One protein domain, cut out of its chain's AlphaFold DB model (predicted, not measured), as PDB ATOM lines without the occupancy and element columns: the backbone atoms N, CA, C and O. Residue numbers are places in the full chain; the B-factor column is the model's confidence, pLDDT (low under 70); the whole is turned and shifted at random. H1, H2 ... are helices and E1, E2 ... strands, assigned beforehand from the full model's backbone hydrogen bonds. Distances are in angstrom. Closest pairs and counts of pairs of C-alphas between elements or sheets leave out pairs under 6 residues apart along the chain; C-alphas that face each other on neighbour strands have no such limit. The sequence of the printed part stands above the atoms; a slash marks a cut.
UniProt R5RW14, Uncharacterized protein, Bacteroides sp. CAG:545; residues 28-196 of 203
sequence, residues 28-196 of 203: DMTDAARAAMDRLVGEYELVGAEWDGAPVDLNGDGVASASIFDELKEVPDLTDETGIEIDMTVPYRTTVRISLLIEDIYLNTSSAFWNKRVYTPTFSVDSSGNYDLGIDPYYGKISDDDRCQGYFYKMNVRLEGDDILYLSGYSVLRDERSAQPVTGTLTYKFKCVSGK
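What this domain is: This is residues 28 to 196 of the 203 residues of an uncharacterized protein of Bacteroides sp. CAG:545 (UniProt R5RW14). A long, strongly twisted antiparallel sheet curls round into an incomplete, flattened barrel: E2, E3, E4 and E5 make one wall, E1, E8, E7 and E6 the other, and E1 and E2 join them. The sheet curls round H1 at one end, and the small helices H2 and H3 pack on one face of it. The printed part has 169 residues, with three named helices and eight named strands that follow along the chain as H1 E1 H2 H3 E2 E3 E4 E5 E6 E7 E8, and its class is mostly strand. The sheet is branched at E3. The whole is compact, with a radius of gyration of the C-alphas of 17.3 A, yet elongated, spanning 56 by 33 by 24 A.

Where its parts are: H1, residues 31 to 40, begins at C-alpha 31 (-27.493, -25.551, -9.263) and is 14.4 A long. E1, residues 42 to 53, is 30.9 A long and bends by 57 degrees at residue 47. H2 is residues 68 to 73 and H3 residues 78 to 81. E2, residues 83 to 90, is 22.2 A long; E3, residues 93 to 106, is 38.0 A; E4, residues 111 to 119, is 24.2 A. E4 runs on into E5, residues 122 to 124, at 40 degrees. E6 is residues 152 to 160, 21.1 A, and E7 residues 164 to 175, 28.8 A. E8, residues 180 to 195, is 40.8 A long, bends by 65 degrees at residue 183 and ends at C-alpha 195 (-31.726, -22.471, -26.192).

How they stand to each other: E2, E3 and E4 form a meander, each strand the antiparallel neighbour of the one before, as do E6, E7 and E8. E1 has E8 on one side, with N 50 and O 187 2.8 A apart, and E2 on the other, beside residues 42 to 45, with N 44 and O 84 2.8 A apart. E3 has E2 on one side, with N 97 and O 85 2.7 A apart, and E4 and E5 on the other, with N 100 and O 117 2.9 A and N 94 and O 123 3.2 A apart. E7 has E6 on one side, N 158 and O 166 at 2.9 A, and E8 on the other, N 182 and O 173 at 2.7 A. The closest C-alphas of E3 and E7, those of Glu 103 and Leu 173, are 6.4 A apart. H1 comes closest to E2 at Leu 40 and Ile 86, C-alphas 6.7 A apart. H2 is on the sheet at a height of 8.5 A, and the C-alphas of Ala 49 and Phe 69 are 4.8 A apart. H3 is on the same face, over none of the strands. Every O i to N i+4 pair is within hydrogen-bond range in H1 and H2; H3 is too short for one.

The domain as a whole: The C-alphas of Asp 28 and Gly 62, the two farthest apart, are 56.6 A apart. The printed part has no cut. The long links are E1 to H2, 14 residues, and E5 to E6, 27 residues. Mean pLDDT of the printed part is 77.6; 37 residues are under 70, among them residues 133 to 153.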
ATOM      1  N   ASP A  28     -25.740 -34.417 -12.766       72.44
ATOM      2  CA  ASP A  28     -24.986 -34.507 -11.505       72.44
ATOM      3  C   ASP A  28     -24.076 -33.275 -11.383       72.44
ATOM      4  O   ASP A  28     -22.885 -33.293 -11.690       72.44
ATOM      5  N   MET A  29     -24.711 -32.139 -11.094       76.62
ATOM      6  CA  MET A  29     -24.145 -30.800 -11.117       76.62
ATOM      7  C   MET A  29     -24.772 -29.940 -10.022       76.62
ATOM      8  O   MET A  29     -25.947 -30.110  -9.680       76.62
ATOM      9  N   THR A  30     -24.008 -28.973  -9.513       84.62
ATOM     10  CA  THR A  30     -24.551 -27.928  -8.638       84.62
ATOM     11  C   THR A  30     -25.569 -27.066  -9.390       84.62
ATOM     12  O   THR A  30     -25.507 -26.920 -10.613       84.62
ATOM     13  N   ASP A  31     -26.499 -26.447  -8.660       84.00
ATOM     14  CA  ASP A  31     -27.493 -25.551  -9.263       84.00
ATOM     15  C   ASP A  31     -26.845 -24.346  -9.960       84.00
ATOM     16  O   ASP A  31     -27.319 -23.916 -11.009       84.00
ATOM     17  N   ALA A  32     -25.727 -23.844  -9.422       83.75
ATOM     18  CA  ALA A  32     -24.959 -22.757 -10.024       83.75
ATOM     19  C   ALA A  32     -24.353 -23.162 -11.376       83.75
ATOM     20  O   ALA A  32     -24.507 -22.444 -12.364       83.75
ATOM     21  N   ALA A  33     -23.732 -24.343 -11.448       81.88
ATOM     22  CA  ALA A  33     -23.179 -24.859 -12.694       81.88
ATOM     23  C   ALA A  33     -24.282 -25.171 -13.715       81.88
ATOM     24  O   ALA A  33     -24.142 -24.843 -14.890       81.88
ATOM     25  N   ARG A  34     -25.416 -25.731 -13.272       81.00
ATOM     26  CA  ARG A  34     -26.577 -25.975 -14.140       81.00
ATOM     27  C   ARG A  34     -27.133 -24.675 -14.721       81.00
ATOM     28  O   ARG A  34     -27.389 -24.618 -15.915       81.00
ATOM     29  N   ALA A  35     -27.271 -23.628 -13.908       81.81
ATOM     30  CA  ALA A  35     -27.746 -22.326 -14.372       81.81
ATOM     31  C   ALA A  35     -26.793 -21.681 -15.394       81.81
ATOM     32  O   ALA A  35     -27.254 -21.078 -16.357       81.81
ATOM     33  N   ALA A  36     -25.477 -21.823 -15.216       81.81
ATOM     34  CA  ALA A  36     -24.499 -21.349 -16.195       81.81
ATOM     35  C   ALA A  36     -24.591 -22.126 -17.522       81.81
ATOM     36  O   ALA A  36     -24.614 -21.521 -18.590       81.81
ATOM     37  N   MET A  37     -24.715 -23.454 -17.460       79.00
ATOM     38  CA  MET A  37     -24.872 -24.301 -18.649       79.00
ATOM     39  C   MET A  37     -26.169 -24.012 -19.401       79.00
ATOM     40  O   MET A  37     -26.161 -23.916 -20.622       79.00
ATOM     41  N   ASP A  38     -27.266 -23.813 -18.671       77.69
ATOM     42  CA  ASP A  38     -28.573 -23.490 -19.242       77.69
ATOM     43  C   ASP A  38     -28.580 -22.160 -20.011       77.69
ATOM     44  O   ASP A  38     -29.388 -22.005 -20.923       77.69
ATOM     45  N   ARG A  39     -27.692 -21.219 -19.659       77.81
ATOM     46  CA  ARG A  39     -27.499 -19.961 -20.400       77.81
ATOM     47  C   ARG A  39     -26.635 -20.140 -21.643       77.81
ATOM     48  O   ARG A  39     -26.871 -19.489 -22.648       77.81
ATOM     49  N   LEU A  40     -25.614 -20.992 -21.563       79.31
ATOM     50  CA  LEU A  40     -24.606 -21.128 -22.614       79.31
ATOM     51  C   LEU A  40     -25.043 -22.063 -23.744       79.31
ATOM     52  O   LEU A  40     -24.738 -21.792 -24.901       79.31
ATOM     53  N   VAL A  41     -25.721 -23.166 -23.419       81.25
ATOM     54  CA  VAL A  41     -26.065 -24.217 -24.385       81.25
ATOM     55  C   VAL A  41     -27.152 -23.737 -25.346       81.25
ATOM     56  O   VAL A  41     -28.275 -23.427 -24.934       81.25
ATOM     57  N   GLY A  42     -26.845 -23.769 -26.640       83.81
ATOM     58  CA  GLY A  42     -27.760 -23.327 -27.682       83.81
ATOM     59  C   GLY A  42     -27.097 -23.119 -29.040       83.81
ATOM     60  O   GLY A  42     -25.886 -23.284 -29.200       83.81
ATOM     61  N   GLU A  43     -27.927 -22.742 -30.006       86.38
ATOM     62  CA  GLU A  43     -27.526 -22.313 -31.343       86.38
ATOM     63  C   GLU A  43     -27.545 -20.781 -31.396       86.38
ATOM     64  O   GLU A  43     -28.510 -20.135 -30.966       86.38
ATOM     65  N   TYR A  44     -26.472 -20.207 -31.931       87.19
ATOM     66  CA  TYR A  44     -26.283 -18.776 -32.057       87.19
ATOM     67  C   TYR A  44     -26.058 -18.393 -33.517       87.19
ATOM     68  O   TYR A  44     -25.165 -18.919 -34.189       87.19
ATOM     69  N   GLU A  45     -26.830 -17.413 -33.972       89.56
ATOM     70  CA  GLU A  45     -26.760 -16.869 -35.325       89.56
ATOM     71  C   GLU A  45     -26.048 -15.522 -35.336       89.56
ATOM     72  O   GLU A  45     -26.103 -14.751 -34.372       89.56
ATOM     73  N   LEU A  46     -25.373 -15.230 -36.446       90.19
ATOM     74  CA  LEU A  46     -24.687 -13.965 -36.650       90.19
ATOM     75  C   LEU A  46     -25.704 -12.824 -36.807       90.19
ATOM     76  O   LEU A  46     -26.524 -12.827 -37.720       90.19
ATOM     77  N   VAL A  47     -25.620 -11.809 -35.945       91.75
ATOM     78  CA  VAL A  47     -26.521 -10.637 -35.967       91.75
ATOM     79  C   VAL A  47     -25.789  -9.308 -36.123       91.75
ATOM     80  O   VAL A  47     -26.429  -8.262 -36.240       91.75
ATOM     81  N   GLY A  48     -24.459  -9.320 -36.092       92.56
ATOM     82  CA  GLY A  48     -23.652  -8.121 -36.239       92.56
ATOM     83  C   GLY A  48     -22.169  -8.420 -36.349       92.56
ATOM     84  O   GLY A  48     -21.710  -9.504 -35.994       92.56
ATOM     85  N   ALA A  49     -21.416  -7.426 -36.800       92.88
ATOM     86  CA  ALA A  49     -19.966  -7.439 -36.779       92.88
ATOM     87  C   ALA A  49     -19.427  -6.014 -36.604       92.88
ATOM     88  O   ALA A  49     -20.035  -5.051 -37.071       92.88
ATOM     89  N   GLU A  50     -18.282  -5.895 -35.943       94.88
ATOM     90  CA  GLU A  50     -17.562  -4.644 -35.722       94.88
ATOM     91  C   GLU A  50     -16.117  -4.793 -36.194       94.88
ATOM     92  O   GLU A  50     -15.499  -5.843 -36.003       94.88
ATOM     93  N   TRP A  51     -15.579  -3.736 -36.800       94.69
ATOM     94  CA  TRP A  51     -14.223  -3.702 -37.335       94.69
ATOM     95  C   TRP A  51     -13.434  -2.551 -36.728       94.69
ATOM     96  O   TRP A  51     -13.812  -1.388 -36.866       94.69
ATOM     97  N   ASP A  52     -12.324  -2.894 -36.083       94.25
ATOM     98  CA  ASP A  52     -11.328  -1.949 -35.585       94.25
ATOM     99  C   ASP A  52     -10.100  -1.978 -36.502       94.25
ATOM    100  O   ASP A  52      -9.107  -2.663 -36.244       94.25
ATOM    101  N   GLY A  53     -10.222  -1.290 -37.635       90.38
ATOM    102  CA  GLY A  53      -9.196  -1.152 -38.662       90.38
ATOM    103  C   GLY A  53      -9.585  -0.075 -39.677       90.38
ATOM    104  O   GLY A  53     -10.586   0.626 -39.514       90.38
ATOM    105  N   ALA A  54      -8.795   0.083 -40.740       92.88
ATOM    106  CA  ALA A  54      -9.164   1.002 -41.821       92.88
ATOM    107  C   ALA A  54     -10.407   0.479 -42.576       92.88
ATOM    108  O   ALA A  54     -10.547  -0.738 -42.687       92.88
ATOM    109  N   PRO A  55     -11.295   1.345 -43.107       93.44
ATOM    110  CA  PRO A  55     -12.484   0.905 -43.841       93.44
ATOM    111  C   PRO A  55     -12.139  -0.015 -45.019       93.44
ATOM    112  O   PRO A  55     -11.281   0.337 -45.833       93.44
ATOM    113  N   VAL A  56     -12.837  -1.145 -45.128       91.19
ATOM    114  CA  VAL A  56     -12.603  -2.195 -46.134       91.19
ATOM    115  C   VAL A  56     -13.845  -2.338 -47.007       91.19
ATOM    116  O   VAL A  56     -14.946  -2.374 -46.471       91.19
ATOM    117  N   ASP A  57     -13.658  -2.380 -48.324       91.94
ATOM    118  CA  ASP A  57     -14.684  -2.787 -49.292       91.94
ATOM    119  C   ASP A  57     -14.463  -4.274 -49.600       91.94
ATOM    120  O   ASP A  57     -13.432  -4.630 -50.184       91.94
ATOM    121  N   LEU A  58     -15.376  -5.129 -49.130       89.19
ATOM    122  CA  LEU A  58     -15.283  -6.585 -49.303       89.19
ATOM    123  C   LEU A  58     -16.026  -7.058 -50.553       89.19
ATOM    124  O   LEU A  58     -15.658  -8.081 -51.130       89.19
ATOM    125  N   ASN A  59     -17.088  -6.352 -50.947       87.56
ATOM    126  CA  ASN A  59     -17.950  -6.763 -52.056       87.56
ATOM    127  C   ASN A  59     -17.433  -6.274 -53.428       87.56
ATOM    128  O   ASN A  59     -17.881  -6.764 -54.468       87.56
ATOM    129  N   GLY A  60     -16.470  -5.347 -53.433       87.56
ATOM    130  CA  GLY A  60     -15.836  -4.797 -54.626       87.56
ATOM    131  C   GLY A  60     -16.690  -3.771 -55.373       87.56
ATOM    132  O   GLY A  60     -16.478  -3.577 -56.576       87.56
ATOM    133  N   ASP A  61     -17.651  -3.121 -54.711       89.56
ATOM    134  CA  ASP A  61     -18.519  -2.108 -55.326       89.56
ATOM    135  C   ASP A  61     -17.855  -0.723 -55.471       89.56
ATOM    136  O   ASP A  61     -18.387   0.171 -56.145       89.56
ATOM    137  N   GLY A  62     -16.657  -0.556 -54.906       90.88
ATOM    138  CA  GLY A  62     -15.883   0.677 -54.933       90.88
ATOM    139  C   GLY A  62     -15.979   1.499 -53.645       90.88
ATOM    140  O   GLY A  62     -15.271   2.512 -53.525       90.88
ATOM    141  N   VAL A  63     -16.816   1.110 -52.678       91.62
ATOM    142  CA  VAL A  63     -17.125   1.889 -51.475       91.62
ATOM    143  C   VAL A  63     -17.145   0.996 -50.235       91.62
ATOM    144  O   VAL A  63     -18.026   0.182 -50.052       91.62
ATOM    145  N   ALA A  64     -16.242   1.260 -49.287       92.38
ATOM    146  CA  ALA A  64     -16.343   0.652 -47.964       92.38
ATOM    147  C   ALA A  64     -17.530   1.239 -47.190       92.38
ATOM    148  O   ALA A  64     -17.558   2.442 -46.892       92.38
ATOM    149  N   SER A  65     -18.472   0.381 -46.820       91.75
ATOM    150  CA  SER A  65     -19.610   0.709 -45.970       91.75
ATOM    151  C   SER A  65     -19.163   1.158 -44.579       91.75
ATOM    152  O   SER A  65     -18.111   0.781 -44.062       91.75
ATOM    153  N   ALA A  66     -20.006   1.958 -43.923       88.75
ATOM    154  CA  ALA A  66     -19.755   2.406 -42.551       88.75
ATOM    155  C   ALA A  66     -19.782   1.249 -41.532       88.75
ATOM    156  O   ALA A  66     -19.160   1.336 -40.476       88.75
ATOM    157  N   SER A  67     -20.521   0.186 -41.847       91.62
ATOM    158  CA  SER A  67     -20.629  -1.035 -41.057       91.62
ATOM    159  C   SER A  67     -19.967  -2.175 -41.819       91.62
ATOM    160  O   SER A  67     -20.432  -2.546 -42.895       91.62
ATOM    161  N   ILE A  68     -18.933  -2.785 -41.232       91.44
ATOM    162  CA  ILE A  68     -18.317  -3.997 -41.796       91.44
ATOM    163  C   ILE A  68     -19.331  -5.140 -41.926       91.44
ATOM    164  O   ILE A  68     -19.175  -6.033 -42.747       91.44
ATOM    165  N   PHE A  69     -20.391  -5.128 -41.113       91.50
ATOM    166  CA  PHE A  69     -21.418  -6.154 -41.183       91.50
ATOM    167  C   PHE A  69     -22.244  -6.074 -42.466       91.50
ATOM    168  O   PHE A  69     -22.751  -7.096 -42.912       91.50
ATOM    169  N   ASP A  70     -22.384  -4.886 -43.055       91.31
ATOM    170  CA  ASP A  70     -23.089  -4.745 -44.327       91.31
ATOM    171  C   ASP A  70     -22.208  -5.216 -45.490       91.31
ATOM    172  O   ASP A  70     -22.699  -5.954 -46.334       91.31
ATOM    173  N   GLU A  71     -20.898  -4.946 -45.446       90.56
ATOM    174  CA  GLU A  71     -19.915  -5.545 -46.367       90.56
ATOM    175  C   GLU A  71     -19.933  -7.077 -46.317       90.56
ATOM    176  O   GLU A  71     -19.987  -7.750 -47.342       90.56
ATOM    177  N   LEU A  72     -19.924  -7.645 -45.106       87.31
ATOM    178  CA  LEU A  72     -19.887  -9.094 -44.913       87.31
ATOM    179  C   LEU A  72     -21.126  -9.791 -45.483       87.31
ATOM    180  O   LEU A  72     -20.999 -10.890 -46.008       87.31
ATOM    181  N   LYS A  73     -22.322  -9.194 -45.392       85.88
ATOM    182  CA  LYS A  73     -23.562  -9.813 -45.911       85.88
ATOM    183  C   LYS A  73     -23.552 -10.004 -47.423       85.88
ATOM    184  O   LYS A  73     -24.250 -10.884 -47.916       85.88
ATOM    185  N   GLU A  74     -22.799  -9.169 -48.127       85.12
ATOM    186  CA  GLU A  74     -22.645  -9.245 -49.578       85.12
ATOM    187  C   GLU A  74     -21.559 -10.258 -49.983       85.12
ATOM    188  O   GLU A  74     -21.458 -10.617 -51.156       85.12
ATOM    189  N   VAL A  75     -20.778 -10.773 -49.021       78.31
ATOM    190  CA  VAL A  75     -19.907 -11.931 -49.237       78.31
ATOM    191  C   VAL A  75     -20.794 -13.167 -49.429       78.31
ATOM    192  O   VAL A  75     -21.570 -13.512 -48.530       78.31
ATOM    193  N   PRO A  76     -20.689 -13.864 -50.573       71.19
ATOM    194  CA  PRO A  76     -21.454 -15.081 -50.811       71.19
ATOM    195  C   PRO A  76     -21.256 -16.107 -49.687       71.19
ATOM    196  O   PRO A  76     -20.153 -16.268 -49.169       71.19
ATOM    197  N   ASP A  77     -22.331 -16.812 -49.333       66.75
ATOM    198  CA  ASP A  77     -22.344 -17.919 -48.367       66.75
ATOM    199  C   ASP A  77     -22.025 -17.547 -46.896       66.75
ATOM    200  O   ASP A  77     -21.921 -18.433 -46.046       66.75
ATOM    201  N   LEU A  78     -21.954 -16.255 -46.531       68.31
ATOM    202  CA  LEU A  78     -21.662 -15.835 -45.148       68.31
ATOM    203  C   LEU A  78     -22.646 -16.418 -44.115       68.31
ATOM    204  O   LEU A  78     -22.225 -16.906 -43.061       68.31
ATOM    205  N   THR A  79     -23.953 -16.357 -44.389       60.72
ATOM    206  CA  THR A  79     -25.006 -16.724 -43.423       60.72
ATOM    207  C   THR A  79     -25.169 -18.227 -43.244       60.72
ATOM    208  O   THR A  79     -25.468 -18.676 -42.142       60.72
ATOM    209  N   ASP A  80     -24.946 -19.004 -44.301       62.72
ATOM    210  CA  ASP A  80     -25.125 -20.460 -44.268       62.72
ATOM    211  C   ASP A  80     -23.947 -21.159 -43.571       62.72
ATOM    212  O   ASP A  80     -24.025 -22.328 -43.177       62.72
ATOM    213  N   GLU A  81     -22.835 -20.439 -43.401       68.12
ATOM    214  CA  GLU A  81     -21.586 -20.998 -42.899       68.12
ATOM    215  C   GLU A  81     -21.100 -20.406 -41.577       68.12
ATOM    216  O   GLU A  81     -20.240 -21.023 -40.939       68.12
ATOM    217  N   THR A  82     -21.656 -19.272 -41.135       78.75
ATOM    218  CA  THR A  82     -21.226 -18.574 -39.916       78.75
ATOM    219  C   THR A  82     -22.221 -18.758 -38.772       78.75
ATOM    220  O   THR A  82     -23.345 -18.270 -38.819       78.75
ATOM    221  N   GLY A  83     -21.793 -19.421 -37.698       80.75
ATOM    222  CA  GLY A  83     -22.647 -19.711 -36.547       80.75
ATOM    223  C   GLY A  83     -21.893 -20.392 -35.410       80.75
ATOM    224  O   GLY A  83     -20.790 -20.914 -35.599       80.75
ATOM    225  N   ILE A  84     -22.489 -20.387 -34.219       80.38
ATOM    226  CA  ILE A  84     -21.928 -21.051 -33.038       80.38
ATOM    227  C   ILE A  84     -22.965 -22.002 -32.449       80.38
ATOM    228  O   ILE A  84     -24.096 -21.616 -32.182       80.38
ATOM    229  N   GLU A  85     -22.559 -23.240 -32.213       82.12
ATOM    230  CA  GLU A  85     -23.348 -24.273 -31.544       82.12
ATOM    231  C   GLU A  85     -22.609 -24.671 -30.263       82.12
ATOM    232  O   GLU A  85     -21.429 -25.026 -30.300       82.12
ATOM    233  N   ILE A  86     -23.270 -24.564 -29.113       78.50
ATOM    234  CA  ILE A  86     -22.706 -24.963 -27.820       78.50
ATOM    235  C   ILE A  86     -23.509 -26.139 -27.296       78.50
ATOM    236  O   ILE A  86     -24.651 -25.971 -26.873       78.50
ATOM    237  N   ASP A  87     -22.864 -27.301 -27.245       76.31
ATOM    238  CA  ASP A  87     -23.447 -28.528 -26.727       76.31
ATOM    239  C   ASP A  87     -22.782 -28.944 -25.425       76.31
ATOM    240  O   ASP A  87     -21.557 -28.946 -25.273       76.31
ATOM    241  N   MET A  88     -23.594 -29.390 -24.473       72.81
ATOM    242  CA  MET A  88     -23.066 -30.088 -23.315       72.81
ATOM    243  C   MET A  88     -22.800 -31.549 -23.668       72.81
ATOM    244  O   MET A  88     -23.706 -32.281 -24.062       72.81
ATOM    245  N   THR A  89     -21.565 -31.994 -23.452       69.62
ATOM    246  CA  THR A  89     -21.168 -33.379 -23.727       69.62
ATOM    247  C   THR A  89     -21.260 -34.263 -22.491       69.62
ATOM    248  O   THR A  89     -21.721 -35.399 -22.580       69.62
ATOM    249  N   VAL A  90     -20.854 -33.743 -21.331       70.94
ATOM    250  CA  VAL A  90     -20.940 -34.402 -20.018       70.94
ATOM    251  C   VAL A  90     -21.156 -33.340 -18.928       70.94
ATOM    252  O   VAL A  90     -20.959 -32.153 -19.201       70.94
ATOM    253  N   PRO A  91     -21.537 -33.711 -17.689       71.44
ATOM    254  CA  PRO A  91     -21.611 -32.754 -16.588       71.44
ATOM    255  C   PRO A  91     -20.349 -31.889 -16.493       71.44
ATOM    256  O   PRO A  91     -19.236 -32.405 -16.585       71.44
ATOM    257  N   TYR A  92     -20.536 -30.579 -16.320       66.06
ATOM    258  CA  TYR A  92     -19.478 -29.562 -16.225       66.06
ATOM    259  C   TYR A  92     -18.628 -29.331 -17.486       66.06
ATOM    260  O   TYR A  92     -17.753 -28.467 -17.453       66.06
ATOM    261  N   ARG A  93     -18.867 -30.036 -18.602       68.81
ATOM    262  CA  ARG A  93     -18.072 -29.886 -19.832       68.81
ATOM    263  C   ARG A  93     -18.943 -29.717 -21.074       68.81
ATOM    264  O   ARG A  93     -19.890 -30.468 -21.316       68.81
ATOM    265  N   THR A  94     -18.549 -28.764 -21.904       68.44
ATOM    266  CA  THR A  94     -19.179 -28.463 -23.190       68.44
ATOM    267  C   THR A  94     -18.196 -28.643 -24.338       68.44
ATOM    268  O   THR A  94     -16.976 -28.536 -24.175       68.44
ATOM    269  N   THR A  95     -18.752 -28.905 -25.514       70.75
ATOM    270  CA  THR A  95     -18.077 -28.708 -26.793       70.75
ATOM    271  C   THR A  95     -18.734 -27.517 -27.468       70.75
ATOM    272  O   THR A  95     -19.955 -27.460 -27.591       70.75
ATOM    273  N   VAL A  96     -17.919 -26.568 -27.908       74.25
ATOM    274  CA  VAL A  96     -18.365 -25.447 -28.729       74.25
ATOM    275  C   VAL A  96     -17.955 -25.748 -30.150       74.25
ATOM    276  O   VAL A  96     -16.795 -26.053 -30.400       74.25
ATOM    277  N   ARG A  97     -18.880 -25.640 -31.087       78.38
ATOM    278  CA  ARG A  97     -18.609 -25.681 -32.512       78.38
ATOM    279  C   ARG A  97     -18.808 -24.285 -33.075       78.38
ATOM    280  O   ARG A  97     -19.920 -23.776 -33.126       78.38
ATOM    281  N   ILE A  98     -17.719 -23.679 -33.514       77.00
ATOM    282  CA  ILE A  98     -17.700 -22.352 -34.121       77.00
ATOM    283  C   ILE A  98     -17.444 -22.548 -35.604       77.00
ATOM    284  O   ILE A  98     -16.382 -23.039 -35.982       77.00
ATOM    285  N   SER A  99     -18.403 -22.166 -36.432       79.56
ATOM    286  CA  SER A  99     -18.232 -22.098 -37.879       79.56
ATOM    287  C   SER A  99     -18.065 -20.629 -38.254       79.56
ATOM    288  O   SER A  99     -18.907 -19.806 -37.901       79.56
ATOM    289  N   LEU A 100     -16.952 -20.293 -38.901       76.69
ATOM    290  CA  LEU A 100     -16.661 -18.951 -39.395       76.69
ATOM    291  C   LEU A 100     -16.275 -19.016 -40.866       76.69
ATOM    292  O   LEU A 100     -15.530 -19.913 -41.273       76.69
ATOM    293  N   LEU A 101     -16.696 -18.010 -41.622       74.31
ATOM    294  CA  LEU A 101     -16.085 -17.685 -42.900       74.31
ATOM    295  C   LEU A 101     -14.899 -16.738 -42.652       74.31
ATOM    296  O   LEU A 101     -15.038 -15.705 -41.993       74.31
ATOM    297  N   ILE A 102     -13.710 -17.123 -43.113       75.62
ATOM    298  CA  ILE A 102     -12.469 -16.347 -42.965       75.62
ATOM    299  C   ILE A 102     -11.841 -16.191 -44.345       75.62
ATOM    300  O   ILE A 102     -11.856 -17.122 -45.147       75.62
ATOM    301  N   GLU A 103     -11.280 -15.022 -44.617       74.31
ATOM    302  CA  GLU A 103     -10.587 -14.757 -45.868       74.31
ATOM    303  C   GLU A 103      -9.119 -15.217 -45.808       74.31
ATOM    304  O   GLU A 103      -8.350 -14.812 -44.933       74.31
ATOM    305  N   ASP A 104      -8.726 -16.065 -46.760       74.50
ATOM    306  CA  ASP A 104      -7.343 -16.482 -46.986       74.50
ATOM    307  C   ASP A 104      -6.751 -15.655 -48.139       74.50
ATOM    308  O   ASP A 104      -7.192 -15.771 -49.286       74.50
ATOM    309  N   ILE A 105      -5.736 -14.830 -47.852       72.75
ATOM    310  CA  ILE A 105      -5.136 -13.900 -48.822       72.75
ATOM    311  C   ILE A 105      -3.754 -14.394 -49.254       72.75
ATOM    312  O   ILE A 105      -2.804 -14.427 -48.478       72.75
ATOM    313  N   TYR A 106      -3.592 -14.707 -50.532       69.94
ATOM    314  CA  TYR A 106      -2.312 -15.075 -51.130       69.94
ATOM    315  C   TYR A 106      -1.572 -13.826 -51.617       69.94
ATOM    316  O   TYR A 106      -1.923 -13.223 -52.633       69.94
ATOM    317  N   LEU A 107      -0.509 -13.443 -50.909       65.12
ATOM    318  CA  LEU A 107       0.283 -12.241 -51.176       65.12
ATOM    319  C   LEU A 107       1.035 -12.294 -52.511       65.12
ATOM    320  O   LEU A 107       1.218 -11.272 -53.165       65.12
ATOM    321  N   ASN A 108       1.483 -13.479 -52.928       68.12
ATOM    322  CA  ASN A 108       2.249 -13.654 -54.165       68.12
ATOM    323  C   ASN A 108       1.396 -13.492 -55.431       68.12
ATOM    324  O   ASN A 108       1.927 -13.126 -56.477       68.12
ATOM    325  N   THR A 109       0.105 -13.802 -55.346       66.50
ATOM    326  CA  THR A 109      -0.851 -13.714 -56.458       66.50
ATOM    327  C   THR A 109      -1.845 -12.572 -56.291       66.50
ATOM    328  O   THR A 109      -2.622 -12.327 -57.208       66.50
ATOM    329  N   SER A 110      -1.809 -11.861 -55.154       66.25
ATOM    330  CA  SER A 110      -2.790 -10.826 -54.790       66.25
ATOM    331  C   SER A 110      -4.230 -11.329 -54.922       66.25
ATOM    332  O   SER A 110      -5.101 -10.606 -55.393       66.25
ATOM    333  N   SER A 111      -4.468 -12.589 -54.560       71.00
ATOM    334  CA  SER A 111      -5.778 -13.240 -54.648       71.00
ATOM    335  C   SER A 111      -6.278 -13.577 -53.256       71.00
ATOM    336  O   SER A 111      -5.495 -14.082 -52.453       71.00
ATOM    337  N   ALA A 112      -7.564 -13.375 -52.996       74.56
ATOM    338  CA  ALA A 112      -8.194 -13.772 -51.748       74.56
ATOM    339  C   ALA A 112      -9.351 -14.737 -51.984       74.56
ATOM    340  O   ALA A 112     -10.005 -14.699 -53.028       74.56
ATOM    341  N   PHE A 113      -9.562 -15.628 -51.018       77.06
ATOM    342  CA  PHE A 113     -10.630 -16.614 -51.051       77.06
ATOM    343  C   PHE A 113     -11.254 -16.747 -49.669       77.06
ATOM    344  O   PHE A 113     -10.559 -16.996 -48.684       77.06
ATOM    345  N   TRP A 114     -12.575 -16.653 -49.613       77.69
ATOM    346  CA  TRP A 114     -13.328 -16.965 -48.410       77.69
ATOM    347  C   TRP A 114     -13.360 -18.476 -48.191       77.69
ATOM    348  O   TRP A 114     -13.689 -19.247 -49.091       77.69
ATOM    349  N   ASN A 115     -12.974 -18.899 -46.992       74.88
ATOM    350  CA  ASN A 115     -12.889 -20.294 -46.603       74.88
ATOM    351  C   ASN A 115     -13.644 -20.527 -45.301       74.88
ATOM    352  O   ASN A 115     -13.457 -19.823 -44.304       74.88
ATOM    353  N   LYS A 116     -14.436 -21.598 -45.286       77.50
ATOM    354  CA  LYS A 116     -15.060 -22.092 -44.068       77.50
ATOM    355  C   LYS A 116     -14.017 -22.680 -43.136       77.50
ATOM    356  O   LYS A 116     -13.292 -23.616 -43.488       77.50
ATOM    357  N   ARG A 117     -14.002 -22.201 -41.900       75.56
ATOM    358  CA  ARG A 117     -13.191 -22.755 -40.818       75.56
ATOM    359  C   ARG A 117     -14.109 -23.167 -39.676       75.56
ATOM    360  O   ARG A 117     -14.951 -22.395 -39.227       75.56
ATOM    361  N   VAL A 118     -13.948 -24.409 -39.224       77.00
ATOM    362  CA  VAL A 118     -14.676 -24.947 -38.071       77.00
ATOM    363  C   VAL A 118     -13.691 -25.141 -36.930       77.00
ATOM    364  O   VAL A 118     -12.735 -25.906 -37.057       77.00
ATOM    365  N   TYR A 119     -13.947 -24.468 -35.817       75.00
ATOM    366  CA  TYR A 119     -13.188 -24.598 -34.581       75.00
ATOM    367  C   TYR A 119     -14.042 -25.333 -33.555       75.00
ATOM    368  O   TYR A 119     -15.218 -25.015 -33.380       75.00
ATOM    369  N   THR A 120     -13.452 -26.310 -32.867       75.31
ATOM    370  CA  THR A 120     -14.154 -27.108 -31.853       75.31
ATOM    371  C   THR A 120     -13.498 -27.011 -30.473       75.31
ATOM    372  O   THR A 120     -12.987 -28.023 -29.981       75.31
ATOM    373  N   PRO A 121     -13.409 -25.815 -29.857       72.56
ATOM    374  CA  PRO A 121     -12.868 -25.696 -28.512       72.56
ATOM    375  C   PRO A 121     -13.803 -26.349 -27.487       72.56
ATOM    376  O   PRO A 121     -15.014 -26.468 -27.676       72.56
ATOM    377  N   THR A 122     -13.222 -26.764 -26.368       73.44
ATOM    378  CA  THR A 122     -13.967 -27.272 -25.214       73.44
ATOM    379  C   THR A 122     -13.717 -26.358 -24.035       73.44
ATOM    380  O   THR A 122     -12.560 -26.028 -23.778       73.44
ATOM    381  N   PHE A 123     -14.754 -26.032 -23.272       73.81
ATOM    382  CA  PHE A 123     -14.586 -25.368 -21.985       73.81
ATOM    383  C   PHE A 123     -15.229 -26.179 -20.866       73.81
ATOM    384  O   PHE A 123     -15.929 -27.173 -21.085       73.81
ATOM    385  N   SER A 124     -14.922 -25.794 -19.633       78.88
ATOM    386  CA  SER A 124     -15.516 -26.394 -18.444       78.88
ATOM    387  C   SER A 124     -16.137 -25.314 -17.573       78.88
ATOM    388  O   SER A 124     -15.597 -24.215 -17.452       78.88
ATOM    389  N   VAL A 125     -17.281 -25.646 -16.988       81.25
ATOM    390  CA  VAL A 125     -17.937 -24.844 -15.957       81.25
ATOM    391  C   VAL A 125     -17.556 -25.453 -14.617       81.25
ATOM    392  O   VAL A 125     -17.644 -26.666 -14.450       81.25
ATOM    393  N   ASP A 126     -17.109 -24.651 -13.661       83.62
ATOM    394  CA  ASP A 126     -16.809 -25.128 -12.316       83.62
ATOM    395  C   ASP A 126     -18.084 -25.291 -11.466       83.62
ATOM    396  O   ASP A 126     -19.196 -24.931 -11.858       83.62
ATOM    397  N   SER A 127     -17.940 -25.834 -10.257       84.00
ATOM    398  CA  SER A 127     -19.059 -26.026  -9.323       84.00
ATOM    399  C   SER A 127     -19.708 -24.729  -8.831       84.00
ATOM    400  O   SER A 127     -20.820 -24.777  -8.297       84.00
ATOM    401  N   SER A 128     -19.055 -23.584  -9.016       88.12
ATOM    402  CA  SER A 128     -19.579 -22.256  -8.686       88.12
ATOM    403  C   SER A 128     -20.277 -21.589  -9.876       88.12
ATOM    404  O   SER A 128     -20.822 -20.498  -9.721       88.12
ATOM    405  N   GLY A 129     -20.310 -22.242 -11.043       80.12
ATOM    406  CA  GLY A 129     -20.885 -21.690 -12.266       80.12
ATOM    407  C   GLY A 129     -19.950 -20.742 -13.017       80.12
ATOM    408  O   GLY A 129     -20.405 -20.085 -13.953       80.12
ATOM    409  N   ASN A 130     -18.671 -20.659 -12.637       82.81
ATOM    410  CA  ASN A 130     -17.686 -19.912 -13.411       82.81
ATOM    411  C   ASN A 130     -17.207 -20.766 -14.579       82.81
ATOM    412  O   ASN A 130     -17.096 -21.985 -14.474       82.81
ATOM    413  N   TYR A 131     -16.885 -20.119 -15.686       77.00
ATOM    414  CA  TYR A 131     -16.400 -20.786 -16.878       77.00
ATOM    415  C   TYR A 131     -15.391 -19.896 -17.587       77.00
ATOM    416  O   TYR A 131     -15.477 -18.670 -17.521       77.00
ATOM    417  N   ASP A 132     -14.446 -20.530 -18.268       72.88
ATOM    418  CA  ASP A 132     -13.526 -19.859 -19.175       72.88
ATOM    419  C   ASP A 132     -13.769 -20.417 -20.570       72.88
ATOM    420  O   ASP A 132     -13.443 -21.568 -20.847       72.88
ATOM    421  N   LEU A 133     -14.381 -19.607 -21.439       67.44
ATOM    422  CA  LEU A 133     -14.622 -19.978 -22.835       67.44
ATOM    423  C   LEU A 133     -13.317 -20.091 -23.633       67.44
ATOM    424  O   LEU A 133     -13.384 -20.530 -24.779       67.44
ATOM    425  N   GLY A 134     -12.185 -19.703 -23.014       56.91
ATOM    426  CA  GLY A 134     -10.786 -19.982 -23.325       56.91
ATOM    427  C   GLY A 134     -10.562 -20.825 -24.562       56.91
ATOM    428  O   GLY A 134     -10.166 -21.986 -24.484       56.91
ATOM    429  N   ILE A 135     -10.813 -20.217 -25.718       58.16
ATOM    430  CA  ILE A 135     -10.362 -20.761 -26.982       58.16
ATOM    431  C   ILE A 135      -8.865 -20.551 -26.941       58.16
ATOM    432  O   ILE A 135      -8.401 -19.417 -27.088       58.16
ATOM    433  N   ASP A 136      -8.109 -21.624 -26.707       48.84
ATOM    434  CA  ASP A 136      -6.687 -21.605 -27.011       48.84
ATOM    435  C   ASP A 136      -6.570 -21.054 -28.431       48.84
ATOM    436  O   ASP A 136      -7.166 -21.639 -29.346       48.84
ATOM    437  N   PRO A 137      -5.902 -19.899 -28.627       46.09
ATOM    438  CA  PRO A 137      -5.831 -19.292 -29.935       46.09
ATOM    439  C   PRO A 137      -5.349 -20.371 -30.879       46.09
ATOM    440  O   PRO A 137      -4.355 -21.043 -30.595       46.09
ATOM    441  N   TYR A 138      -6.063 -20.568 -31.980       44.22
ATOM    442  CA  TYR A 138      -5.515 -21.377 -33.042       44.22
ATOM    443  C   TYR A 138      -4.238 -20.663 -33.515       44.22
ATOM    444  O   TYR A 138      -4.273 -19.734 -34.313       44.22
ATOM    445  N   TYR A 139      -3.100 -21.066 -32.948       39.75
ATOM    446  CA  TYR A 139      -1.749 -20.642 -33.314       39.75
ATOM    447  C   TYR A 139      -1.237 -21.468 -34.501       39.75
ATOM    448  O   TYR A 139      -0.033 -21.601 -34.711       39.75
ATOM    449  N   GLY A 140      -2.145 -22.082 -35.260       39.88
ATOM    450  CA  GLY A 140      -1.785 -22.834 -36.442       39.88
ATOM    451  C   GLY A 140      -1.543 -21.881 -37.599       39.88
ATOM    452  O   GLY A 140      -2.411 -21.094 -37.974       39.88
ATOM    453  N   LYS A 141      -0.357 -21.990 -38.196       40.06
ATOM    454  CA  LYS A 141      -0.140 -21.642 -39.598       40.06
ATOM    455  C   LYS A 141      -1.235 -22.376 -40.391       40.06
ATOM    456  O   LYS A 141      -1.209 -23.600 -40.464       40.06
ATOM    457  N   ILE A 142      -2.236 -21.665 -40.915       44.94
ATOM    458  CA  ILE A 142      -3.299 -22.290 -41.726       44.94
ATOM    459  C   ILE A 142      -2.731 -22.803 -43.063       44.94
ATOM    460  O   ILE A 142      -3.315 -23.667 -43.715       44.94
ATOM    461  N   SER A 143      -1.540 -22.329 -43.433       40.22
ATOM    462  CA  SER A 143      -0.788 -22.806 -44.576       40.22
ATOM    463  C   SER A 143       0.699 -22.914 -44.242       40.22
ATOM    464  O   SER A 143       1.287 -21.982 -43.694       40.22
ATOM    465  N   ASP A 144       1.333 -24.022 -44.625       44.81
ATOM    466  CA  ASP A 144       2.798 -24.116 -44.697       44.81
ATOM    467  C   ASP A 144       3.380 -23.237 -45.820       44.81
ATOM    468  O   ASP A 144       4.594 -23.063 -45.902       44.81
ATOM    469  N   ASP A 145       2.518 -22.647 -46.655       51.59
ATOM    470  CA  ASP A 145       2.880 -21.698 -47.696       51.59
ATOM    471  C   ASP A 145       3.121 -20.296 -47.113       51.59
ATOM    472  O   ASP A 145       2.181 -19.578 -46.769       51.59
ATOM    473  N   ASP A 146       4.391 -19.882 -47.066       54.81
ATOM    474  CA  ASP A 146       4.844 -18.546 -46.634       54.81
ATOM    475  C   ASP A 146       4.255 -17.386 -47.470       54.81
ATOM    476  O   ASP A 146       4.506 -16.213 -47.188       54.81
ATOM    477  N   ARG A 147       3.488 -17.700 -48.522       55.22
ATOM    478  CA  ARG A 147       2.848 -16.742 -49.429       55.22
ATOM    479  C   ARG A 147       1.407 -16.396 -49.035       55.22
ATOM    480  O   ARG A 147       0.838 -15.520 -49.678       55.22
ATOM    481  N   CYS A 148       0.817 -17.043 -48.024       53.78
ATOM    482  CA  CYS A 148      -0.566 -16.800 -47.595       53.78
ATOM    483  C   CYS A 148      -0.637 -16.067 -46.239       53.78
ATOM    484  O   CYS A 148       0.007 -16.469 -45.270       53.78
ATOM    485  N   GLN A 149      -1.435 -15.000 -46.171       57.38
ATOM    486  CA  GLN A 149      -1.866 -14.319 -44.954       57.38
ATOM    487  C   GLN A 149      -3.373 -14.531 -44.790       57.38
ATOM    488  O   GLN A 149      -4.181 -13.911 -45.466       57.38
ATOM    489  N   GLY A 150      -3.748 -15.416 -43.877       53.16
ATOM    490  CA  GLY A 150      -5.121 -15.587 -43.419       53.16
ATOM    491  C   GLY A 150      -5.039 -15.816 -41.925       53.16
ATOM    492  O   GLY A 150      -4.472 -16.816 -41.480       53.16
ATOM    493  N   TYR A 151      -5.498 -14.851 -41.135       64.69
ATOM    494  CA  TYR A 151      -5.462 -14.989 -39.690       64.69
ATOM    495  C   TYR A 151      -6.772 -14.520 -39.097       64.69
ATOM    496  O   TYR A 151      -7.197 -13.410 -39.368       64.69
ATOM    497  N   PHE A 152      -7.357 -15.356 -38.249       64.19
ATOM    498  CA  PHE A 152      -8.236 -14.930 -37.171       64.19
ATOM    499  C   PHE A 152      -7.554 -15.401 -35.879       64.19
ATOM    500  O   PHE A 152      -7.798 -16.508 -35.399       64.19
ATOM    501  N   TYR A 153      -6.566 -14.635 -35.394       67.56
ATOM    502  CA  TYR A 153      -5.717 -15.045 -34.265       67.56
ATOM    503  C   TYR A 153      -6.112 -14.349 -32.962       67.56
ATOM    504  O   TYR A 153      -6.715 -13.278 -32.969       67.56
ATOM    505  N   LYS A 154      -5.715 -14.940 -31.823       71.62
ATOM    506  CA  LYS A 154      -6.095 -14.476 -30.471       71.62
ATOM    507  C   LYS A 154      -7.618 -14.381 -30.308       71.62
ATOM    508  O   LYS A 154      -8.135 -13.367 -29.851       71.62
ATOM    509  N   MET A 155      -8.307 -15.453 -30.699       75.19
ATOM    510  CA  MET A 155      -9.753 -15.586 -30.535       75.19
ATOM    511  C   MET A 155     -10.139 -15.369 -29.074       75.19
ATOM    512  O   MET A 155      -9.637 -16.051 -28.184       75.19
ATOM    513  N   ASN A 156     -11.041 -14.428 -28.838       78.19
ATOM    514  CA  ASN A 156     -11.651 -14.199 -27.542       78.19
ATOM    515  C   ASN A 156     -13.159 -14.356 -27.680       78.19
ATOM    516  O   ASN A 156     -13.765 -13.754 -28.568       78.19
ATOM    517  N   VAL A 157     -13.743 -15.166 -26.801       78.69
ATOM    518  CA  VAL A 157     -15.190 -15.311 -26.693       78.69
ATOM    519  C   VAL A 157     -15.656 -14.668 -25.406       78.69
ATOM    520  O   VAL A 157     -15.140 -14.973 -24.329       78.69
ATOM    521  N   ARG A 158     -16.671 -13.820 -25.518       84.06
ATOM    522  CA  ARG A 158     -17.306 -13.159 -24.383       84.06
ATOM    523  C   ARG A 158     -18.814 -13.306 -24.482       84.06
ATOM    524  O   ARG A 158     -19.404 -12.886 -25.471       84.06
ATOM    525  N   LEU A 159     -19.435 -13.831 -23.433       80.44
ATOM    526  CA  LEU A 159     -20.882 -13.755 -23.264       80.44
ATOM    527  C   LEU A 159     -21.244 -12.411 -22.616       80.44
ATOM    528  O   LEU A 159     -20.627 -12.005 -21.629       80.44
ATOM    529  N   GLU A 160     -22.231 -11.719 -23.169       83.00
ATOM    530  CA  GLU A 160     -22.829 -10.521 -22.591       83.00
ATOM    531  C   GLU A 160     -24.309 -10.786 -22.315       83.00
ATOM    532  O   GLU A 160     -25.074 -11.118 -23.220       83.00
ATOM    533  N   GLY A 161     -24.714 -10.644 -21.054       80.88
ATOM    534  CA  GLY A 161     -26.054 -11.044 -20.635       80.88
ATOM    535  C   GLY A 161     -26.253 -12.557 -20.751       80.88
ATOM    536  O   GLY A 161     -25.350 -13.326 -20.422       80.88
ATOM    537  N   ASP A 162     -27.444 -12.958 -21.198       75.06
ATOM    538  CA  ASP A 162     -27.848 -14.367 -21.291       75.06
ATOM    539  C   ASP A 162     -27.950 -14.880 -22.741       75.06
ATOM    540  O   ASP A 162     -28.085 -16.083 -22.938       75.06
ATOM    541  N   ASP A 163     -27.912 -14.008 -23.758       81.81
ATOM    542  CA  ASP A 163     -28.226 -14.379 -25.147       81.81
ATOM    543  C   ASP A 163     -27.257 -13.836 -26.206       81.81
ATOM    544  O   ASP A 163     -27.399 -14.191 -27.376       81.81
ATOM    545  N   ILE A 164     -26.275 -13.003 -25.841       87.88
ATOM    546  CA  ILE A 164     -25.332 -12.413 -26.798       87.88
ATOM    547  C   ILE A 164     -23.925 -12.953 -26.576       87.88
ATOM    548  O   ILE A 164     -23.359 -12.838 -25.490       87.88
ATOM    549  N   LEU A 165     -23.328 -13.475 -27.643       88.19
ATOM    550  CA  LEU A 165     -21.961 -13.973 -27.656       88.19
ATOM    551  C   LEU A 165     -21.131 -13.159 -28.650       88.19
ATOM    552  O   LEU A 165     -21.468 -13.046 -29.825       88.19
ATOM    553  N   TYR A 166     -20.035 -12.586 -28.169       88.88
ATOM    554  CA  TYR A 166     -19.049 -11.897 -28.990       88.88
ATOM    555  C   TYR A 166     -17.861 -12.807 -29.234       88.88
ATOM    556  O   TYR A 166     -17.323 -13.388 -28.291       88.88
ATOM    557  N   LEU A 167     -17.438 -12.892 -30.489       86.69
ATOM    558  CA  LEU A 167     -16.214 -13.562 -30.891       86.69
ATOM    559  C   LEU A 167     -15.327 -12.556 -31.611       86.69
ATOM    560  O   LEU A 167     -15.612 -12.163 -32.740       86.69
ATOM    561  N   SER A 168     -14.250 -12.146 -30.955       87.25
ATOM    562  CA  SER A 168     -13.278 -11.210 -31.515       87.25
ATOM    563  C   SER A 168     -11.965 -11.902 -31.831       87.25
ATOM    564  O   SER A 168     -11.518 -12.764 -31.073       87.25
ATOM    565  N   GLY A 169     -11.315 -11.476 -32.902       81.69
ATOM    566  CA  GLY A 169      -9.983 -11.928 -33.273       81.69
ATOM    567  C   GLY A 169      -9.277 -10.860 -34.087       81.69
ATOM    568  O   GLY A 169      -9.911 -10.015 -34.721       81.69
ATOM    569  N   TYR A 170      -7.950 -10.881 -34.052       82.06
ATOM    570  CA  TYR A 170      -7.185 -10.099 -35.009       82.06
ATOM    571  C   TYR A 170      -7.333 -10.734 -36.385       82.06
ATOM    572  O   TYR A 170      -7.059 -11.931 -36.533       82.06
ATOM    573  N   SER A 171      -7.687  -9.908 -37.363       81.56
ATOM    574  CA  SER A 171      -7.974 -10.329 -38.723       81.56
ATOM    575  C   SER A 171      -7.172  -9.570 -39.764       81.56
ATOM    576  O   SER A 171      -6.759  -8.424 -39.561       81.56
ATOM    577  N   VAL A 172      -6.984 -10.225 -40.905       82.81
ATOM    578  CA  VAL A 172      -6.532  -9.598 -42.147       82.81
ATOM    579  C   VAL A 172      -7.657  -9.756 -43.162       82.81
ATOM    580  O   VAL A 172      -8.126 -10.871 -43.356       82.81
ATOM    581  N   LEU A 173      -8.091  -8.650 -43.759       85.56
ATOM    582  CA  LEU A 173      -9.123  -8.598 -44.795       85.56
ATOM    583  C   LEU A 173      -8.539  -7.946 -46.049       85.56
ATOM    584  O   LEU A 173      -7.654  -7.095 -45.941       85.56
ATOM    585  N   ARG A 174      -9.010  -8.315 -47.233       86.50
ATOM    586  CA  ARG A 174      -8.627  -7.675 -48.488       86.50
ATOM    587  C   ARG A 174      -9.596  -6.547 -48.800       86.50
ATOM    588  O   ARG A 174     -10.802  -6.738 -48.844       86.50
ATOM    589  N   ASP A 175      -9.049  -5.365 -49.050       89.06
ATOM    590  CA  ASP A 175      -9.816  -4.261 -49.617       89.06
ATOM    591  C   ASP A 175      -9.830  -4.403 -51.143       89.06
ATOM    592  O   ASP A 175      -8.805  -4.174 -51.794       89.06
ATOM    593  N   GLU A 176     -10.968  -4.785 -51.726       88.88
ATOM    594  CA  GLU A 176     -11.081  -5.086 -53.164       88.88
ATOM    595  C   GLU A 176     -10.787  -3.859 -54.048       88.88
ATOM    596  O   GLU A 176     -10.265  -3.994 -55.157       88.88
ATOM    597  N   ARG A 177     -10.982  -2.639 -53.528       89.25
ATOM    598  CA  ARG A 177     -10.651  -1.377 -54.228       89.25
ATOM    599  C   ARG A 177      -9.165  -1.223 -54.506       89.25
ATOM    600  O   ARG A 177      -8.766  -0.754 -55.571       89.25
ATOM    601  N   SER A 178      -8.344  -1.537 -53.507       86.56
ATOM    602  CA  SER A 178      -6.890  -1.356 -53.556       86.56
ATOM    603  C   SER A 178      -6.142  -2.664 -53.823       86.56
ATOM    604  O   SER A 178      -4.937  -2.645 -54.095       86.56
ATOM    605  N   ALA A 179      -6.850  -3.795 -53.741       82.38
ATOM    606  CA  ALA A 179      -6.312  -5.148 -53.695       82.38
ATOM    607  C   ALA A 179      -5.258  -5.354 -52.589       82.38
ATOM    608  O   ALA A 179      -4.477  -6.306 -52.664       82.38
ATOM    609  N   GLN A 180      -5.212  -4.471 -51.585       82.81
ATOM    610  CA  GLN A 180      -4.246  -4.535 -50.493       82.81
ATOM    611  C   GLN A 180      -4.861  -5.185 -49.249       82.81
ATOM    612  O   GLN A 180      -6.049  -4.995 -48.974       82.81
ATOM    613  N   PRO A 181      -4.059  -5.923 -48.463       82.12
ATOM    614  CA  PRO A 181      -4.494  -6.409 -47.167       82.12
ATOM    615  C   PRO A 181      -4.616  -5.251 -46.168       82.12
ATOM    616  O   PRO A 181      -3.744  -4.383 -46.068       82.12
ATOM    617  N   VAL A 182      -5.679  -5.288 -45.377       87.00
ATOM    618  CA  VAL A 182      -5.960  -4.392 -44.260       87.00
ATOM    619  C   VAL A 182      -6.025  -5.228 -42.989       87.00
ATOM    620  O   VAL A 182      -6.621  -6.300 -42.951       87.00
ATOM    621  N   THR A 183      -5.379  -4.742 -41.936       86.25
ATOM    622  CA  THR A 183      -5.304  -5.436 -40.647       86.25
ATOM    623  C   THR A 183      -6.120  -4.705 -39.594       86.25
ATOM    624  O   THR A 183      -6.263  -3.482 -39.655       86.25
ATOM    625  N   GLY A 184      -6.645  -5.454 -38.630       88.50
ATOM    626  CA  GLY A 184      -7.491  -4.909 -37.576       88.50
ATOM    627  C   GLY A 184      -8.062  -6.002 -36.685       88.50
ATOM    628  O   GLY A 184      -7.656  -7.162 -36.765       88.50
ATOM    629  N   THR A 185      -9.007  -5.635 -35.825       90.06
ATOM    630  CA  THR A 185      -9.758  -6.600 -35.008       90.06
ATOM    631  C   THR A 185     -11.176  -6.717 -35.542       90.06
ATOM    632  O   THR A 185     -11.901  -5.726 -35.584       90.06
ATOM    633  N   LEU A 186     -11.577  -7.929 -35.924       89.62
ATOM    634  CA  LEU A 186     -12.950  -8.231 -36.315       89.62
ATOM    635  C   LEU A 186     -13.669  -8.880 -35.136       89.62
ATOM    636  O   LEU A 186     -13.208  -9.887 -34.596       89.62
ATOM    637  N   THR A 187     -14.797  -8.298 -34.748       91.94
ATOM    638  CA  THR A 187     -15.647  -8.803 -33.673       91.94
ATOM    639  C   THR A 187     -16.994  -9.193 -34.240       91.94
ATOM    640  O   THR A 187     -17.782  -8.335 -34.617       91.94
ATOM    641  N   TYR A 188     -17.273 -10.489 -34.269       90.25
ATOM    642  CA  TYR A 188     -18.582 -11.018 -34.613       90.25
ATOM    643  C   TYR A 188     -19.497 -10.995 -33.392       90.25
ATOM    644  O   TYR A 188     -19.090 -11.355 -32.283       90.25
ATOM    645  N   LYS A 189     -20.748 -10.596 -33.608       92.56
ATOM    646  CA  LYS A 189     -21.813 -10.602 -32.612       92.56
ATOM    647  C   LYS A 189     -22.838 -11.656 -32.990       92.56
ATOM    648  O   LYS A 189     -23.507 -11.548 -34.019       92.56
ATOM    649  N   PHE A 190     -22.996 -12.631 -32.113       90.06
ATOM    650  CA  PHE A 190     -23.949 -13.712 -32.252       90.06
ATOM    651  C   PHE A 190     -25.071 -13.575 -31.231       90.06
ATOM    652  O   PHE A 190     -24.842 -13.151 -30.095       90.06
ATOM    653  N   LYS A 191     -26.285 -13.948 -31.632       89.88
ATOM    654  CA  LYS A 191     -27.451 -14.002 -30.754       89.88
ATOM    655  C   LYS A 191     -27.963 -15.429 -30.662       89.88
ATOM    656  O   LYS A 191     -28.111 -16.090 -31.683       89.88
ATOM    657  N   CYS A 192     -28.265 -15.873 -29.448       86.94
ATOM    658  CA  CYS A 192     -28.915 -17.149 -29.204       86.94
ATOM    659  C   CYS A 192     -30.313 -17.139 -29.838       86.94
ATOM    660  O   CYS A 192     -31.152 -16.290 -29.515       86.94
ATOM    661  N   VAL A 193     -30.551 -18.071 -30.756       85.50
ATOM    662  CA  VAL A 193     -31.839 -18.241 -31.450       85.50
ATOM    663  C   VAL A 193     -32.577 -19.496 -30.997       85.50
ATOM    664  O   VAL A 193     -33.798 -19.578 -31.123       85.50
ATOM    665  N   SER A 194     -31.851 -20.449 -30.413       78.12
ATOM    666  CA  SER A 194     -32.398 -21.690 -29.881       78.12
ATOM    667  C   SER A 194     -31.629 -22.079 -28.624       78.12
ATOM    668  O   SER A 194     -30.445 -22.397 -28.687       78.12
ATOM    669  N   GLY A 195     -32.293 -22.030 -27.467       64.38
ATOM    670  CA  GLY A 195     -31.726 -22.471 -26.192       64.38
ATOM    671  C   GLY A 195     -31.988 -23.956 -25.921       64.38
ATOM    672  O   GLY A 195     -33.072 -24.456 -26.219       64.38
ATOM    673  N   LYS A 196     -31.008 -24.616 -25.284       61.91
ATOM    674  CA  LYS A 196     -30.955 -26.045 -24.901       61.91
ATOM    675  C   LYS A 196     -31.005 -27.035 -26.076       61.91
ATOM    676  O   LYS A 196     -32.061 -27.363 -26.611       61.91
TER     677      LYS A 196